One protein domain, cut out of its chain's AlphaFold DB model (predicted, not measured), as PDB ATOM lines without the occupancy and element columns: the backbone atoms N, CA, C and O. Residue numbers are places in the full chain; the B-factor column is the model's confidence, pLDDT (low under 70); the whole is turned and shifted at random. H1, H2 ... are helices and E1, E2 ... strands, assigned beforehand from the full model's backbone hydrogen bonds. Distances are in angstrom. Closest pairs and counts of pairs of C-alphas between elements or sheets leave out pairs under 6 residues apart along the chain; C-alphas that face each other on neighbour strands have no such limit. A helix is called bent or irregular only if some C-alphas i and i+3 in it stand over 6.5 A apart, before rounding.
ATOM      1  N   PRO A 800      35.947 -11.795 -36.590       38.91
ATOM      2  CA  PRO A 800      36.669 -12.358 -35.447       38.91
ATOM      3  C   PRO A 800      36.998 -11.305 -34.367       38.91
ATOM      4  O   PRO A 800      37.268 -11.668 -33.226       38.91
ATOM      5  N   TRP A 801      36.914 -10.006 -34.692       37.69
ATOM      6  CA  TRP A 801      37.049  -8.893 -33.749       37.69
ATOM      7  C   TRP A 801      36.084  -7.736 -34.109       37.69
ATOM      8  O   TRP A 801      36.245  -7.158 -35.188       37.69
ATOM      9  N   PRO A 802      35.160  -7.283 -33.235       42.78
ATOM     10  CA  PRO A 802      34.552  -7.960 -32.086       42.78
ATOM     11  C   PRO A 802      33.006  -7.790 -32.074       42.78
ATOM     12  O   PRO A 802      32.501  -6.761 -31.626       42.78
ATOM     13  N   THR A 803      32.226  -8.760 -32.571       35.88
ATOM     14  CA  THR A 803      30.777  -8.542 -32.838       35.88
ATOM     15  C   THR A 803      29.834  -9.705 -32.485       35.88
ATOM     16  O   THR A 803      28.735  -9.785 -33.031       35.88
ATOM     17  N   HIS A 804      30.208 -10.604 -31.567       46.25
ATOM     18  CA  HIS A 804      29.331 -11.672 -31.048       46.25
ATOM     19  C   HIS A 804      29.457 -11.818 -29.528       46.25
ATOM     20  O   HIS A 804      30.562 -11.822 -29.001       46.25
ATOM     21  N   TRP A 805      28.330 -11.970 -28.826       51.62
ATOM     22  CA  TRP A 805      28.250 -11.572 -27.413       51.62
ATOM     23  C   TRP A 805      28.539 -12.632 -26.336       51.62
ATOM     24  O   TRP A 805      28.627 -12.265 -25.169       51.62
ATOM     25  N   CYS A 806      28.738 -13.908 -26.692       43.72
ATOM     26  CA  CYS A 806      29.267 -14.930 -25.758       43.72
ATOM     27  C   CYS A 806      29.827 -16.218 -26.402       43.72
ATOM     28  O   CYS A 806      30.514 -16.966 -25.719       43.72
ATOM     29  N   VAL A 807      29.513 -16.531 -27.670       38.97
ATOM     30  CA  VAL A 807      29.699 -17.895 -28.235       38.97
ATOM     31  C   VAL A 807      30.765 -17.986 -29.347       38.97
ATOM     32  O   VAL A 807      31.089 -19.077 -29.815       38.97
ATOM     33  N   VAL A 808      31.323 -16.856 -29.804       41.59
ATOM     34  CA  VAL A 808      32.317 -16.835 -30.907       41.59
ATOM     35  C   VAL A 808      33.539 -15.950 -30.633       41.59
ATOM     36  O   VAL A 808      34.484 -15.948 -31.415       41.59
ATOM     37  N   THR A 809      33.574 -15.231 -29.514       43.84
ATOM     38  CA  THR A 809      34.796 -14.576 -29.045       43.84
ATOM     39  C   THR A 809      35.759 -15.614 -28.469       43.84
ATOM     40  O   THR A 809      35.347 -16.507 -27.737       43.84
ATOM     41  N   GLU A 810      37.061 -15.475 -28.737       46.94
ATOM     42  CA  GLU A 810      38.114 -16.372 -28.207       46.94
ATOM     43  C   GLU A 810      38.350 -16.221 -26.683       46.94
ATOM     44  O   GLU A 810      39.263 -16.819 -26.115       46.94
ATOM     45  N   ARG A 811      37.531 -15.397 -26.023       61.59
ATOM     46  CA  ARG A 811      37.490 -15.105 -24.586       61.59
ATOM     47  C   ARG A 811      36.073 -14.675 -24.187       61.59
ATOM     48  O   ARG A 811      35.265 -14.329 -25.052       61.59
ATOM     49  N   LEU A 812      35.797 -14.615 -22.887       61.53
ATOM     50  CA  LEU A 812      34.611 -13.929 -22.365       61.53
ATOM     51  C   LEU A 812      34.732 -12.403 -22.530       61.53
ATOM     52  O   LEU A 812      35.820 -11.870 -22.753       61.53
ATOM     53  N   LEU A 813      33.596 -11.707 -22.442       66.75
ATOM     54  CA  LEU A 813      33.480 -10.246 -22.532       66.75
ATOM     55  C   LEU A 813      33.280  -9.658 -21.130       66.75
ATOM     56  O   LEU A 813      32.248  -9.084 -20.793       66.75
ATOM     57  N   ASP A 814      34.273  -9.915 -20.286       66.25
ATOM     58  CA  ASP A 814      34.296  -9.693 -18.843       66.25
ATOM     59  C   ASP A 814      35.226  -8.545 -18.409       66.25
ATOM     60  O   ASP A 814      35.245  -8.173 -17.233       66.25
ATOM     61  N   MET A 815      35.954  -7.922 -19.343       75.94
ATOM     62  CA  MET A 815      36.832  -6.791 -19.035       75.94
ATOM     63  C   MET A 815      36.019  -5.503 -18.794       75.94
ATOM     64  O   MET A 815      34.934  -5.331 -19.360       75.94
ATOM     65  N   PRO A 816      36.527  -4.537 -17.999       75.19
ATOM     66  CA  PRO A 816      35.823  -3.276 -17.745       75.19
ATOM     67  C   PRO A 816      35.454  -2.504 -19.022       75.19
ATOM     68  O   PRO A 816      34.362  -1.952 -19.109       75.19
ATOM     69  N   GLN A 817      36.331  -2.525 -20.028       75.19
ATOM     70  CA  GLN A 817      36.122  -1.861 -21.318       75.19
ATOM     71  C   GLN A 817      35.035  -2.541 -22.166       75.19
ATOM     72  O   GLN A 817      34.300  -1.854 -22.875       75.19
ATOM     73  N   ASP A 818      34.893  -3.870 -22.073       72.81
ATOM     74  CA  ASP A 818      33.814  -4.593 -22.758       72.81
ATOM     75  C   ASP A 818      32.458  -4.210 -22.152       72.81
ATOM     76  O   ASP A 818      31.502  -3.960 -22.881       72.81
ATOM     77  N   ASN A 819      32.396  -4.102 -20.818       74.56
ATOM     78  CA  ASN A 819      31.202  -3.686 -20.079       74.56
ATOM     79  C   ASN A 819      30.813  -2.223 -20.361       74.56
ATOM     80  O   ASN A 819      29.636  -1.920 -20.539       74.56
ATOM     81  N   GLU A 820      31.783  -1.311 -20.451       80.00
ATOM     82  CA  GLU A 820      31.546   0.085 -20.846       80.00
ATOM     83  C   GLU A 820      30.981   0.166 -22.278       80.00
ATOM     84  O   GLU A 820      29.937   0.782 -22.515       80.00
ATOM     85  N   TRP A 821      31.601  -0.543 -23.229       81.81
ATOM     86  CA  TRP A 821      31.135  -0.597 -24.616       81.81
ATOM     87  C   TRP A 821      29.749  -1.258 -24.758       81.81
ATOM     88  O   TRP A 821      28.895  -0.737 -25.484       81.81
ATOM     89  N   LEU A 822      29.486  -2.338 -24.012       77.75
ATOM     90  CA  LEU A 822      28.170  -2.977 -23.877       77.75
ATOM     91  C   LEU A 822      27.091  -1.964 -23.502       77.75
ATOM     92  O   LEU A 822      26.137  -1.752 -24.254       77.75
ATOM     93  N   LEU A 823      27.250  -1.359 -22.323       82.44
ATOM     94  CA  LEU A 823      26.209  -0.595 -21.641       82.44
ATOM     95  C   LEU A 823      25.912   0.740 -22.334       82.44
ATOM     96  O   LEU A 823      24.784   1.233 -22.252       82.44
ATOM     97  N   GLU A 824      26.891   1.311 -23.043       85.12
ATOM     98  CA  GLU A 824      26.710   2.543 -23.813       85.12
ATOM     99  C   GLU A 824      26.315   2.329 -25.280       85.12
ATOM    100  O   GLU A 824      25.533   3.114 -25.831       85.12
ATOM    101  N   LYS A 825      26.907   1.342 -25.969       82.94
ATOM    102  CA  LYS A 825      26.793   1.244 -27.434       82.94
ATOM    103  C   LYS A 825      25.790   0.185 -27.869       82.94
ATOM    104  O   LYS A 825      24.945   0.501 -28.707       82.94
ATOM    105  N   VAL A 826      25.822  -1.021 -27.303       83.81
ATOM    106  CA  VAL A 826      24.946  -2.117 -27.753       83.81
ATOM    107  C   VAL A 826      23.640  -2.178 -26.973       83.81
ATOM    108  O   VAL A 826      22.579  -2.068 -27.581       83.81
ATOM    109  N   VAL A 827      23.689  -2.270 -25.644       87.25
ATOM    110  CA  VAL A 827      22.507  -2.457 -24.784       87.25
ATOM    111  C   VAL A 827      21.380  -1.436 -25.062       87.25
ATOM    112  O   VAL A 827      20.232  -1.866 -25.183       87.25
ATOM    113  N   PRO A 828      21.639  -0.126 -25.286       88.56
ATOM    114  CA  PRO A 828      20.584   0.847 -25.618       88.56
ATOM    115  C   PRO A 828      19.919   0.664 -26.996       88.56
ATOM    116  O   PRO A 828      18.889   1.294 -27.253       88.56
ATOM    117  N   ARG A 829      20.478  -0.184 -27.871       87.31
ATOM    118  CA  ARG A 829      20.017  -0.454 -29.247       87.31
ATOM    119  C   ARG A 829      19.378  -1.837 -29.433       87.31
ATOM    120  O   ARG A 829      18.737  -2.055 -30.455       87.31
ATOM    121  N   VAL A 830      19.510  -2.745 -28.462       89.25
ATOM    122  CA  VAL A 830      18.850  -4.063 -28.481       89.25
ATOM    123  C   VAL A 830      17.322  -3.896 -28.476       89.25
ATOM    124  O   VAL A 830      16.778  -3.242 -27.590       89.25
ATOM    125  N   ARG A 831      16.633  -4.492 -29.461       88.50
ATOM    126  CA  ARG A 831      15.155  -4.522 -29.579       88.50
ATOM    127  C   ARG A 831      14.547  -5.894 -29.251       88.50
ATOM    128  O   ARG A 831      13.392  -5.978 -28.835       88.50
ATOM    129  N   HIS A 832      15.328  -6.949 -29.454       91.88
ATOM    130  CA  HIS A 832      14.946  -8.352 -29.347       91.88
ATOM    131  C   HIS A 832      16.138  -9.155 -28.799       91.88
ATOM    132  O   HIS A 832      17.285  -8.746 -29.003       91.88
ATOM    133  N   VAL A 833      15.880 -10.250 -28.082       91.31
ATOM    134  CA  VAL A 833      16.901 -11.074 -27.420       91.31
ATOM    135  C   VAL A 833      16.637 -12.557 -27.662       91.31
ATOM    136  O   VAL A 833      15.623 -13.093 -27.223       91.31
ATOM    137  N   HIS A 834      17.608 -13.238 -28.263       90.25
ATOM    138  CA  HIS A 834      17.683 -14.697 -28.282       90.25
ATOM    139  C   HIS A 834      18.378 -15.216 -27.017       90.25
ATOM    140  O   HIS A 834      19.450 -14.749 -26.628       90.25
ATOM    141  N   GLY A 835      17.728 -16.155 -26.332       88.50
ATOM    142  CA  GLY A 835      17.978 -16.489 -24.927       88.50
ATOM    143  C   GLY A 835      19.039 -17.555 -24.642       88.50
ATOM    144  O   GLY A 835      19.111 -18.029 -23.507       88.50
ATOM    145  N   ARG A 836      19.839 -18.001 -25.619       86.00
ATOM    146  CA  ARG A 836      20.722 -19.171 -25.438       86.00
ATOM    147  C   ARG A 836      21.843 -18.924 -24.418       86.00
ATOM    148  O   ARG A 836      22.759 -18.144 -24.673       86.00
ATOM    149  N   VAL A 837      21.829 -19.660 -23.303       83.56
ATOM    150  CA  VAL A 837      22.959 -19.715 -22.356       83.56
ATOM    151  C   VAL A 837      23.997 -20.709 -22.871       83.56
ATOM    152  O   VAL A 837      23.706 -21.897 -23.014       83.56
ATOM    153  N   GLY A 838      25.211 -20.230 -23.133       79.81
ATOM    154  CA  GLY A 838      26.385 -21.043 -23.470       79.81
ATOM    155  C   GLY A 838      27.387 -21.158 -22.314       79.81
ATOM    156  O   GLY A 838      27.176 -20.602 -21.240       79.81
ATOM    157  N   THR A 839      28.501 -21.842 -22.567       74.94
ATOM    158  CA  THR A 839      29.693 -21.871 -21.701       74.94
ATOM    159  C   THR A 839      30.920 -21.385 -22.464       74.94
ATOM    160  O   THR A 839      30.879 -21.269 -23.689       74.94
ATOM    161  N   GLU A 840      32.052 -21.200 -21.779       69.12
ATOM    162  CA  GLU A 840      33.354 -20.934 -22.425       69.12
ATOM    163  C   GLU A 840      33.733 -21.940 -23.536       69.12
ATOM    164  O   GLU A 840      34.585 -21.647 -24.370       69.12
ATOM    165  N   GLN A 841      33.148 -23.145 -23.531       68.19
ATOM    166  CA  GLN A 841      33.523 -24.262 -24.408       68.19
ATOM    167  C   GLN A 841      32.358 -24.791 -25.271       68.19
ATOM    168  O   GLN A 841      32.558 -25.707 -26.075       68.19
ATOM    169  N   ALA A 842      31.138 -24.262 -25.117       70.44
ATOM    170  CA  ALA A 842      29.949 -24.757 -25.809       70.44
ATOM    171  C   ALA A 842      28.915 -23.656 -26.084       70.44
ATOM    172  O   ALA A 842      28.614 -22.829 -25.232       70.44
ATOM    173  N   ALA A 843      28.282 -23.711 -27.259       71.44
ATOM    174  CA  ALA A 843      27.212 -22.786 -27.644       71.44
ATOM    175  C   ALA A 843      25.936 -22.904 -26.787       71.44
ATOM    176  O   ALA A 843      25.100 -22.010 -26.827       71.44
ATOM    177  N   GLN A 844      25.788 -23.999 -26.038       80.00
ATOM    178  CA  GLN A 844      24.658 -24.272 -25.159       80.00
ATOM    179  C   GLN A 844      25.147 -24.991 -23.898       80.00
ATOM    180  O   GLN A 844      25.956 -25.919 -23.977       80.00
ATOM    181  N   LEU A 845      24.640 -24.562 -22.746       78.81
ATOM    182  CA  LEU A 845      24.892 -25.149 -21.436       78.81
ATOM    183  C   LEU A 845      24.315 -26.584 -21.379       78.81
ATOM    184  O   LEU A 845      23.108 -26.752 -21.559       78.81
ATOM    185  N   PRO A 846      25.132 -27.639 -21.162       70.00
ATOM    186  CA  PRO A 846      24.649 -29.025 -21.184       70.00
ATOM    187  C   PRO A 846      23.758 -29.399 -20.001       70.00
ATOM    188  O   PRO A 846      22.908 -30.271 -20.143       70.00
ATOM    189  N   TYR A 847      23.941 -28.750 -18.854       72.38
ATOM    190  CA  TYR A 847      23.270 -29.108 -17.609       72.38
ATOM    191  C   TYR A 847      22.787 -27.847 -16.877       72.38
ATOM    192  O   TYR A 847      23.350 -27.502 -15.840       72.38
ATOM    193  N   PRO A 848      21.776 -27.119 -17.388       70.94
ATOM    194  CA  PRO A 848      21.329 -25.850 -16.796       70.94
ATOM    195  C   PRO A 848      20.982 -25.949 -15.301       70.94
ATOM    196  O   PRO A 848      21.203 -24.996 -14.559       70.94
ATOM    197  N   ASN A 849      20.547 -27.127 -14.847       70.62
ATOM    198  CA  ASN A 849      20.153 -27.391 -13.462       70.62
ATOM    199  C   ASN A 849      21.283 -27.978 -12.578       70.62
ATOM    200  O   ASN A 849      21.025 -28.302 -11.419       70.62
ATOM    201  N   ASP A 850      22.516 -28.134 -13.082       66.50
ATOM    202  CA  ASP A 850      23.624 -28.761 -12.337       66.50
ATOM    203  C   ASP A 850      24.531 -27.759 -11.595       66.50
ATOM    204  O   ASP A 850      25.351 -27.038 -12.173       66.50
ATOM    205  N   GLY A 851      24.434 -27.791 -10.266       70.00
ATOM    206  CA  GLY A 851      25.508 -27.369  -9.374       70.00
ATOM    207  C   GLY A 851      25.858 -25.876  -9.398       70.00
ATOM    208  O   GLY A 851      24.998 -24.997  -9.359       70.00
ATOM    209  N   GLU A 852      27.157 -25.591  -9.313       67.75
ATOM    210  CA  GLU A 852      27.713 -24.235  -9.182       67.75
ATOM    211  C   GLU A 852      28.231 -23.675 -10.513       67.75
ATOM    212  O   GLU A 852      28.119 -22.477 -10.758       67.75
ATOM    213  N   LEU A 853      28.725 -24.540 -11.408       65.19
ATOM    214  CA  LEU A 853      29.223 -24.142 -12.728       65.19
ATOM    215  C   LEU A 853      28.101 -23.542 -13.584       65.19
ATOM    216  O   LEU A 853      28.232 -22.415 -14.060       65.19
ATOM    217  N   SER A 854      26.972 -24.243 -13.706       76.88
ATOM    218  CA  SER A 854      25.824 -23.767 -14.482       76.88
ATOM    219  C   SER A 854      25.214 -22.492 -13.907       76.88
ATOM    220  O   SER A 854      24.794 -21.626 -14.669       76.88
ATOM    221  N   ARG A 855      25.249 -22.314 -12.578       81.25
ATOM    222  CA  ARG A 855      24.830 -21.062 -11.935       81.25
ATOM    223  C   ARG A 855      25.705 -19.885 -12.368       81.25
ATOM    224  O   ARG A 855      25.164 -18.870 -12.785       81.25
ATOM    225  N   ASN A 856      27.030 -20.032 -12.331       80.81
ATOM    226  CA  ASN A 856      27.961 -18.969 -12.733       80.81
ATOM    227  C   ASN A 856      27.797 -18.574 -14.213       80.81
ATOM    228  O   ASN A 856      27.883 -17.393 -14.554       80.81
ATOM    229  N   GLU A 857      27.533 -19.553 -15.085       82.06
ATOM    230  CA  GLU A 857      27.240 -19.329 -16.506       82.06
ATOM    231  C   GLU A 857      25.906 -18.578 -16.685       82.06
ATOM    232  O   GLU A 857      25.878 -17.528 -17.330       82.06
ATOM    233  N   ILE A 858      24.821 -19.044 -16.052       85.19
ATOM    234  CA  ILE A 858      23.495 -18.400 -16.095       85.19
ATOM    235  C   ILE A 858      23.554 -16.970 -15.535       85.19
ATOM    236  O   ILE A 858      23.077 -16.042 -16.186       85.19
ATOM    237  N   GLU A 859      24.203 -16.751 -14.388       85.38
ATOM    238  CA  GLU A 859      24.383 -15.421 -13.792       85.38
ATOM    239  C   GLU A 859      25.159 -14.454 -14.704       85.38
ATOM    240  O   GLU A 859      24.917 -13.244 -14.659       85.38
ATOM    241  N   ARG A 860      26.081 -14.943 -15.552       81.50
ATOM    242  CA  ARG A 860      26.781 -14.089 -16.530       81.50
ATOM    243  C   ARG A 860      25.824 -13.559 -17.596       81.50
ATOM    244  O   ARG A 860      25.879 -12.368 -17.895       81.50
ATOM    245  N   PHE A 861      24.958 -14.413 -18.143       86.31
ATOM    246  CA  PHE A 861      23.942 -13.987 -19.110       86.31
ATOM    247  C   PHE A 861      22.860 -13.123 -18.452       86.31
ATOM    248  O   PHE A 861      22.485 -12.099 -19.020       86.31
ATOM    249  N   GLN A 862      22.437 -13.456 -17.226       87.88
ATOM    250  CA  GLN A 862      21.431 -12.682 -16.497       87.88
ATOM    251  C   GLN A 862      21.860 -11.222 -16.317       87.88
ATOM    252  O   GLN A 862      21.115 -10.332 -16.704       87.88
ATOM    253  N   ARG A 863      23.103 -10.954 -15.886       85.62
ATOM    254  CA  ARG A 863      23.618  -9.573 -15.752       85.62
ATOM    255  C   ARG A 863      23.560  -8.757 -17.053       85.62
ATOM    256  O   ARG A 863      23.438  -7.533 -16.993       85.62
ATOM    257  N   LEU A 864      23.661  -9.404 -18.218       85.19
ATOM    258  CA  LEU A 864      23.511  -8.748 -19.520       85.19
ATOM    259  C   LEU A 864      22.033  -8.482 -19.846       85.19
ATOM    260  O   LEU A 864      21.700  -7.392 -20.314       85.19
ATOM    261  N   TRP A 865      21.145  -9.439 -19.570       90.12
ATOM    262  CA  TRP A 865      19.702  -9.275 -19.753       90.12
ATOM    263  C   TRP A 865      19.116  -8.221 -18.803       90.12
ATOM    264  O   TRP A 865      18.423  -7.328 -19.276       90.12
ATOM    265  N   ASP A 866      19.501  -8.202 -17.525       89.69
ATOM    266  CA  ASP A 866      19.104  -7.184 -16.537       89.69
ATOM    267  C   ASP A 866      19.452  -5.762 -17.011       89.69
ATOM    268  O   ASP A 866      18.671  -4.817 -16.849       89.69
ATOM    269  N   ALA A 867      20.619  -5.597 -17.643       88.31
ATOM    270  CA  ALA A 867      21.038  -4.330 -18.232       88.31
ATOM    271  C   ALA A 867      20.180  -3.939 -19.449       88.31
ATOM    272  O   ALA A 867      19.854  -2.759 -19.611       88.31
ATOM    273  N   ILE A 868      19.780  -4.909 -20.278       90.75
ATOM    274  CA  ILE A 868      18.846  -4.707 -21.396       90.75
ATOM    275  C   ILE A 868      17.464  -4.325 -20.859       90.75
ATOM    276  O   ILE A 868      16.954  -3.275 -21.247       90.75
ATOM    277  N   TRP A 869      16.903  -5.063 -19.901       92.19
ATOM    278  CA  TRP A 869      15.636  -4.735 -19.236       92.19
ATOM    279  C   TRP A 869      15.667  -3.316 -18.652       92.19
ATOM    280  O   TRP A 869      14.798  -2.499 -18.955       92.19
ATOM    281  N   THR A 870      16.740  -2.957 -17.940       90.69
ATOM    282  CA  THR A 870      16.909  -1.624 -17.331       90.69
ATOM    283  C   THR A 870      16.985  -0.489 -18.364       90.69
ATOM    284  O   THR A 870      16.569   0.633 -18.078       90.69
ATOM    285  N   LYS A 871      17.511  -0.741 -19.573       90.19
ATOM    286  CA  LYS A 871      17.651   0.265 -20.651       90.19
ATOM    287  C   LYS A 871      16.525   0.242 -21.694       90.19
ATOM    288  O   LYS A 871      16.452   1.159 -22.521       90.19
ATOM    289  N   GLN A 872      15.682  -0.790 -21.686       87.88
ATOM    290  CA  GLN A 872      14.628  -1.014 -22.678       87.88
ATOM    291  C   GLN A 872      13.215  -1.091 -22.092       87.88
ATOM    292  O   GLN A 872      12.285  -1.239 -22.878       87.88
ATOM    293  N   LYS A 873      13.013  -0.961 -20.770       86.88
ATOM    294  CA  LYS A 873      11.683  -1.127 -20.154       86.88
ATOM    295  C   LYS A 873      10.562  -0.292 -20.785       86.88
ATOM    296  O   LYS A 873       9.457  -0.797 -20.947       86.88
ATOM    297  N   ASP A 874      10.869   0.911 -21.266       87.25
ATOM    298  CA  ASP A 874       9.910   1.797 -21.943       87.25
ATOM    299  C   ASP A 874       9.682   1.478 -23.444       87.25
ATOM    300  O   ASP A 874       8.978   2.221 -24.125       87.25
ATOM    301  N   LYS A 875      10.308   0.425 -24.001       83.62
ATOM    302  CA  LYS A 875      10.344   0.132 -25.457       83.62
ATOM    303  C   LYS A 875       9.780  -1.237 -25.876       83.62
ATOM    304  O   LYS A 875       9.986  -1.633 -27.026       83.62
ATOM    305  N   ALA A 876       9.107  -1.951 -24.967       82.31
ATOM    306  CA  ALA A 876       8.549  -3.294 -25.188       82.31
ATOM    307  C   ALA A 876       9.551  -4.269 -25.865       82.31
ATOM    308  O   ALA A 876       9.366  -4.663 -27.025       82.31
ATOM    309  N   PRO A 877      10.669  -4.605 -25.193       89.06
ATOM    310  CA  PRO A 877      11.633  -5.562 -25.716       89.06
ATOM    311  C   PRO A 877      11.045  -6.979 -25.667       89.06
ATOM    312  O   PRO A 877      10.157  -7.267 -24.870       89.06
ATOM    313  N   THR A 878      11.549  -7.867 -26.517       93.06
ATOM    314  CA  THR A 878      11.040  -9.246 -26.668       93.06
ATOM    315  C   THR A 878      12.161 -10.264 -26.455       93.06
ATOM    316  O   THR A 878      13.325  -9.952 -26.716       93.06
ATOM    317  N   PHE A 879      11.818 -11.462 -25.971       93.75
ATOM    318  CA  PHE A 879      12.769 -12.516 -25.606       93.75
ATOM    319  C   PHE A 879      12.300 -13.881 -26.124       93.75
ATOM    320  O   PHE A 879      11.217 -14.329 -25.746       93.75
ATOM    321  N   THR A 880      13.132 -14.562 -26.913       94.00
ATOM    322  CA  THR A 880      12.890 -15.934 -27.388       94.00
ATOM    323  C   THR A 880      13.852 -16.896 -26.679       94.00
ATOM    324  O   THR A 880      15.061 -16.821 -26.916       94.00
ATOM    325  N   PRO A 881      13.378 -17.801 -25.798       91.56
ATOM    326  CA  PRO A 881      14.198 -18.889 -25.263       91.56
ATOM    327  C   PRO A 881      14.687 -19.810 -26.384       91.56
ATOM    328  O   PRO A 881      13.926 -20.180 -27.271       91.56
ATOM    329  N   GLU A 882      15.964 -20.187 -26.346       85.81
ATOM    330  CA  GLU A 882      16.671 -20.701 -27.530       85.81
ATOM    331  C   GLU A 882      17.414 -22.037 -27.283       85.81
ATOM    332  O   GLU A 882      18.324 -22.415 -28.030       85.81
ATOM    333  N   TYR A 883      17.076 -22.782 -26.229       83.50
ATOM    334  CA  TYR A 883      17.681 -24.101 -26.018       83.50
ATOM    335  C   TYR A 883      17.265 -25.065 -27.139       83.50
ATOM    336  O   TYR A 883      16.085 -25.284 -27.379       83.50
ATOM    337  N   GLY A 884      18.245 -25.641 -27.835       73.81
ATOM    338  CA  GLY A 884      18.021 -26.602 -28.912       73.81
ATOM    339  C   GLY A 884      18.175 -28.057 -28.448       73.81
ATOM    340  O   GLY A 884      18.971 -28.336 -27.542       73.81
ATOM    341  N   PRO A 885      17.485 -29.020 -29.085       66.88
ATOM    342  CA  PRO A 885      17.699 -30.446 -28.845       66.88
ATOM    343  C   PRO A 885      19.087 -30.911 -29.331       66.88
ATOM    344  O   PRO A 885      19.892 -30.153 -29.876       66.88
ATOM    345  N   VAL A 886      19.398 -32.197 -29.143       54.72
ATOM    346  CA  VAL A 886      20.608 -32.832 -29.708       54.72
ATOM    347  C   VAL A 886      20.636 -32.603 -31.233       54.72
ATOM    348  O   VAL A 886      19.642 -32.917 -31.885       54.72
ATOM    349  N   PRO A 887      21.736 -32.097 -31.833       54.62
ATOM    350  CA  PRO A 887      23.109 -32.063 -31.317       54.62
ATOM    351  C   PRO A 887      23.544 -30.762 -30.617       54.62
ATOM    352  O   PRO A 887      24.716 -30.666 -30.249       54.62
ATOM    353  N   TYR A 888      22.662 -29.774 -30.446       56.41
ATOM    354  CA  TYR A 888      22.994 -28.518 -29.758       56.41
ATOM    355  C   TYR A 888      23.181 -28.740 -28.256       56.41
ATOM    356  O   TYR A 888      24.162 -28.258 -27.698       56.41
ATOM    357  N   ALA A 889      22.327 -29.568 -27.644       60.09
ATOM    358  CA  ALA A 889      22.520 -30.119 -26.305       60.09
ATOM    359  C   ALA A 889      23.736 -31.084 -26.251       60.09
ATOM    360  O   ALA A 889      23.668 -32.184 -26.818       60.09
ATOM    361  N   PRO A 890      24.846 -30.738 -25.563       54.31
ATOM    362  CA  PRO A 890      25.987 -31.636 -25.408       54.31
ATOM    363  C   PRO A 890      25.685 -32.735 -24.378       54.31
ATOM    364  O   PRO A 890      25.301 -32.444 -23.251       54.31
ATOM    365  N   ARG A 891      25.917 -34.004 -24.733       52.03
ATOM    366  CA  ARG A 891      25.890 -35.135 -23.784       52.03
ATOM    367  C   ARG A 891      27.309 -35.441 -23.302       52.03
ATOM    368  O   ARG A 891      28.193 -35.614 -24.147       52.03
ATOM    369  N   HIS A 892      27.536 -35.592 -21.995       47.16
ATOM    370  CA  HIS A 892      28.772 -36.235 -21.533       47.16
ATOM    371  C   HIS A 892      28.730 -37.736 -21.836       47.16
ATOM    372  O   HIS A 892      27.675 -38.347 -21.988       47.16
ATOM    373  N   HIS A 893      29.911 -38.337 -21.979       41.41
ATOM    374  CA  HIS A 893      30.047 -39.697 -22.501       41.41
ATOM    375  C   HIS A 893      29.855 -40.815 -21.463       41.41
ATOM    376  O   HIS A 893      29.926 -41.986 -21.837       41.41
ATOM    377  N   GLU A 894      29.645 -40.469 -20.190       41.53
ATOM    378  CA  GLU A 894      29.687 -41.411 -19.063       41.53
ATOM    379  C   GLU A 894      28.289 -41.752 -18.502       41.53
ATOM    380  O   GLU A 894      28.083 -42.874 -18.033       41.53
ATOM    381  N   ASP A 895      27.296 -40.865 -18.653       45.09
ATOM    382  CA  ASP A 895      25.929 -41.074 -18.155       45.09
ATOM    383  C   ASP A 895      25.116 -42.040 -19.027       45.09
ATOM    384  O   ASP A 895      24.490 -41.677 -20.025       45.09
ATOM    385  N   ARG A 896      25.059 -43.305 -18.597       38.88
ATOM    386  CA  ARG A 896      24.174 -44.332 -19.181       38.88
ATOM    387  C   ARG A 896      22.714 -44.244 -18.709       38.88
ATOM    388  O   ARG A 896      21.905 -45.057 -19.141       38.88
ATOM    389  N   GLN A 897      22.389 -43.288 -17.839       40.22
ATOM    390  CA  GLN A 897      21.039 -43.026 -17.312       40.22
ATOM    391  C   GLN A 897      20.507 -41.641 -17.727       40.22
ATOM    392  O   GLN A 897      19.613 -41.107 -17.081       40.22
ATOM    393  N   PHE A 898      21.066 -41.037 -18.782       48.22
ATOM    394  CA  PHE A 898      20.670 -39.700 -19.224       48.22
ATOM    395  C   PHE A 898      19.296 -39.706 -19.913       48.22
ATOM    396  O   PHE A 898      19.193 -39.906 -21.128       48.22
ATOM    397  N   GLU A 899      18.247 -39.441 -19.134       47.91
ATOM    398  CA  GLU A 899      17.022 -38.836 -19.655       47.91
ATOM    399  C   GLU A 899      17.395 -37.505 -20.322       47.91
ATOM    400  O   GLU A 899      18.137 -36.696 -19.761       47.91
ATOM    401  N   ALA A 900      16.932 -37.285 -21.554       54.03
ATOM    402  CA  ALA A 900      17.138 -35.999 -22.206       54.03
ATOM    403  C   ALA A 900      16.295 -34.948 -21.478       54.03
ATOM    404  O   ALA A 900      15.092 -35.149 -21.318       54.03
ATOM    405  N   TYR A 901      16.909 -33.837 -21.057       62.62
ATOM    406  CA  TYR A 901      16.151 -32.747 -20.450       62.62
ATOM    407  C   TYR A 901      15.066 -32.259 -21.409       62.62
ATOM    408  O   TYR A 901      15.301 -32.117 -22.613       62.62
ATOM    409  N   ASN A 902      13.877 -32.015 -20.865       72.94
ATOM    410  CA  ASN A 902      12.757 -31.515 -21.639       72.94
ATOM    411  C   ASN A 902      13.062 -30.075 -22.082       72.94
ATOM    412  O   ASN A 902      13.149 -29.164 -21.260       72.94
ATOM    413  N   VAL A 903      13.284 -29.894 -23.385       78.69
ATOM    414  CA  VAL A 903      13.636 -28.597 -23.980       78.69
ATOM    415  C   VAL A 903      12.481 -27.608 -23.828       78.69
ATOM    416  O   VAL A 903      12.718 -26.457 -23.471       78.69
ATOM    417  N   ASP A 904      11.243 -28.071 -24.004       78.56
ATOM    418  CA  ASP A 904      10.039 -27.243 -23.901       78.56
ATOM    419  C   ASP A 904       9.871 -26.717 -22.469       78.56
ATOM    420  O   ASP A 904       9.626 -25.530 -22.254       78.56
ATOM    421  N   GLU A 905      10.087 -27.587 -21.477       82.44
ATOM    422  CA  GLU A 905      10.050 -27.229 -20.055       82.44
ATOM    423  C   GLU A 905      11.167 -26.244 -19.689       82.44
ATOM    424  O   GLU A 905      10.915 -25.252 -19.010       82.44
ATOM    425  N   LEU A 906      12.392 -26.469 -20.172       83.38
ATOM    426  CA  LEU A 906      13.532 -25.580 -19.941       83.38
ATOM    427  C   LEU A 906      13.304 -24.184 -20.546       83.38
ATOM    428  O   LEU A 906      13.587 -23.171 -19.902       83.38
ATOM    429  N   CYS A 907      12.753 -24.118 -21.758       88.50
ATOM    430  CA  CYS A 907      12.381 -22.862 -22.406       88.50
ATOM    431  C   CYS A 907      11.225 -22.159 -21.674       88.50
ATOM    432  O   CYS A 907      11.292 -20.945 -21.479       88.50
ATOM    433  N   ALA A 908      10.214 -22.894 -21.198       88.44
ATOM    434  CA  ALA A 908       9.115 -22.335 -20.405       88.44
ATOM    435  C   ALA A 908       9.591 -21.818 -19.029       88.44
ATOM    436  O   ALA A 908       9.210 -20.720 -18.610       88.44
ATOM    437  N   GLN A 909      10.490 -22.546 -18.354       88.44
ATOM    438  CA  GLN A 909      11.156 -22.099 -17.122       88.44
ATOM    439  C   GLN A 909      11.954 -20.808 -17.363       88.44
ATOM    440  O   GLN A 909      11.841 -19.860 -16.583       88.44
ATOM    441  N   GLN A 910      12.710 -20.725 -18.465       89.88
ATOM    442  CA  GLN A 910      13.478 -19.527 -18.813       89.88
ATOM    443  C   GLN A 910      12.579 -18.325 -19.149       89.88
ATOM    444  O   GLN A 910      12.843 -17.226 -18.656       89.88
ATOM    445  N   ALA A 911      11.516 -18.521 -19.937       91.69
ATOM    446  CA  ALA A 911      10.528 -17.481 -20.236       91.69
ATOM    447  C   ALA A 911       9.885 -16.939 -18.951       91.69
ATOM    448  O   ALA A 911       9.852 -15.728 -18.734       91.69
ATOM    449  N   THR A 912       9.455 -17.836 -18.060       92.25
ATOM    450  CA  THR A 912       8.877 -17.483 -16.756       92.25
ATOM    451  C   THR A 912       9.855 -16.663 -15.907       92.25
ATOM    452  O   THR A 912       9.468 -15.646 -15.331       92.25
ATOM    453  N   ALA A 913      11.133 -17.057 -15.864       91.06
ATOM    454  CA  ALA A 913      12.165 -16.337 -15.120       91.06
ATOM    455  C   ALA A 913      12.432 -14.928 -15.683       91.06
ATOM    456  O   ALA A 913      12.465 -13.968 -14.912       91.06
ATOM    457  N   GLN A 914      12.569 -14.772 -17.008       92.75
ATOM    458  CA  GLN A 914      12.782 -13.446 -17.606       92.75
ATOM    459  C   GLN A 914      11.548 -12.546 -17.502       92.75
ATOM    460  O   GLN A 914      11.710 -11.346 -17.301       92.75
ATOM    461  N   ARG A 915      10.327 -13.097 -17.570       90.94
ATOM    462  CA  ARG A 915       9.093 -12.328 -17.345       90.94
ATOM    463  C   ARG A 915       9.083 -11.719 -15.938       90.94
ATOM    464  O   ARG A 915       8.928 -10.508 -15.803       90.94
ATOM    465  N   ALA A 916       9.331 -12.534 -14.912       92.00
ATOM    466  CA  ALA A 916       9.370 -12.079 -13.520       92.00
ATOM    467  C   ALA A 916      10.486 -11.046 -13.257       92.00
ATOM    468  O   ALA A 916      10.282 -10.084 -12.516       92.00
ATOM    469  N   GLU A 917      11.655 -11.210 -13.881       91.25
ATOM    470  CA  GLU A 917      12.763 -10.256 -13.768       91.25
ATOM    471  C   GLU A 917      12.476  -8.936 -14.507       91.25
ATOM    472  O   GLU A 917      12.713  -7.855 -13.964       91.25
ATOM    473  N   PHE A 918      11.872  -8.984 -15.698       90.81
ATOM    474  CA  PHE A 918      11.428  -7.780 -16.403       90.81
ATOM    475  C   PHE A 918      10.350  -7.023 -15.610       90.81
ATOM    476  O   PHE A 918      10.453  -5.808 -15.443       90.81
ATOM    477  N   GLU A 919       9.365  -7.724 -15.039       90.75
ATOM    478  CA  GLU A 919       8.368  -7.135 -14.135       90.75
ATOM    479  C   GLU A 919       9.024  -6.457 -12.921       90.75
ATOM    480  O   GLU A 919       8.667  -5.326 -12.581       90.75
ATOM    481  N   ARG A 920      10.038  -7.091 -12.313       91.62
ATOM    482  CA  ARG A 920      10.827  -6.518 -11.209       91.62
ATOM    483  C   ARG A 920      11.544  -5.224 -11.615       91.62
ATOM    484  O   ARG A 920      11.610  -4.292 -10.817       91.62
ATOM    485  N   VAL A 921      12.066  -5.153 -12.841       89.25
ATOM    486  CA  VAL A 921      12.762  -3.974 -13.391       89.25
ATOM    487  C   VAL A 921      11.791  -2.867 -13.833       89.25
ATOM    488  O   VAL A 921      12.126  -1.683 -13.754       89.25
ATOM    489  N   VAL A 922      10.569  -3.211 -14.246       88.31
ATOM    490  CA  VAL A 922       9.490  -2.243 -14.515       88.31
ATOM    491  C   VAL A 922       8.979  -1.607 -13.218       88.31
ATOM    492  O   VAL A 922       8.754  -0.398 -13.192       88.31
ATOM    493  N   GLN A 923       8.860  -2.387 -12.138       86.88
ATOM    494  CA  GLN A 923       8.395  -1.934 -10.817       86.88
ATOM    495  C   GLN A 923       9.430  -1.112 -10.012       86.88
ATOM    496  O   GLN A 923       9.072  -0.581  -8.959       86.88
ATOM    497  N   ALA A 924      10.681  -1.006 -10.484       78.00
ATOM    498  CA  ALA A 924      11.811  -0.345  -9.807       78.00
ATOM    499  C   ALA A 924      12.217   1.011 -10.421       78.00
ATOM    500  O   ALA A 924      12.503   1.936  -9.632       78.00
TER     501      ALA A 924
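What this domain is: This is residues 800 to 924 of the 924 residues of the protein "FYVE-type domain-containing protein" of Phytophthora ramorum (UniProt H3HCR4). A very short parallel pair of strands, E1 and E2, sits beside three helices whose last parts come together at one end: H2 and H3 make a V, meeting near their C-terminal ends, and H1 joins the same end of H2 from another side. Away from that end run two long links, and residues 893 to 899 stick out and lengthen the shape. The printed part has 125 residues with three named helices and two named strands, in the order H1, E1, H2, E2, H3, and its class is mostly helix. The whole is compact, with a radius of gyration of the C-alphas of 15.4 A, and spans 47 by 34 by 23 A.

Where its parts are: E1 is residues 832 to 834 and E2 residues 878 to 880, each of three residues. H2, the longest helix, is residues 853 to 875, 33.3 A from first to last C-alpha, beginning at C-alpha 853 (29.223, -24.142, -12.728). It is irregular, with C-alphas 871 and 874 8.0 A apart, and has a kink of 41 degrees near residue 869. H3 is residues 903 to 922, 28.3 A long, ending at C-alpha 922 (9.490, -2.243, -14.515). H1 is residues 816 to 829, 19.8 A long, beginning at C-alpha 816 (35.823, -3.276, -17.745); it is only just irregular, with C-alphas 824 and 827 6.6 A apart.

How they stand to each other: E1 and E2 are parallel neighbours at 17 degrees, with N 833 and O 878 2.9 A apart and N 880 and O 833 2.9 A apart, within hydrogen-bond range. With H2 between them in the chain they form a strand-helix-strand unit, two parallel neighbour strands joined through a helix, with a right-handed crossover. The closest C-alphas of E2 and H3 are those of Phe 879 and Ala 911, 7.6 A apart. H2 and H3 touch, H2 with residues 866 to 873 alone and H3 with 917 to 922 alone; their closest C-alphas are those of Trp 869 and Phe 918, 5.9 A apart. They run the same way at a steep tilt of 49 degrees. H1, with residues 823 to 828 alone, touches residues 867 to 872 of H2; the closest C-alphas are those of Val 827 and Ile 868, 5.5 A apart. H1 and H2 run the same way at a steep tilt of 43 degrees. H1 and H3 are apart. In H3 every O i to N i+4 pair is within hydrogen-bond range, against 7 of 10 in H1 and 16 of 19 in H2.

The domain as a whole: The two C-alphas farthest apart are those of Asp 874 and Arg 896, at 48.4 A. The printed part has no cut. The links E1 to H2 and E2 to H3 are long, with 18 and 22 residues; H1 to E1 and H2 to E2 are tight. Residues 893 to 899 stand free. The mean pLDDT of the printed part is 74.8, and 37 residues are under 70, among them 800 to 814 and 885 to 901.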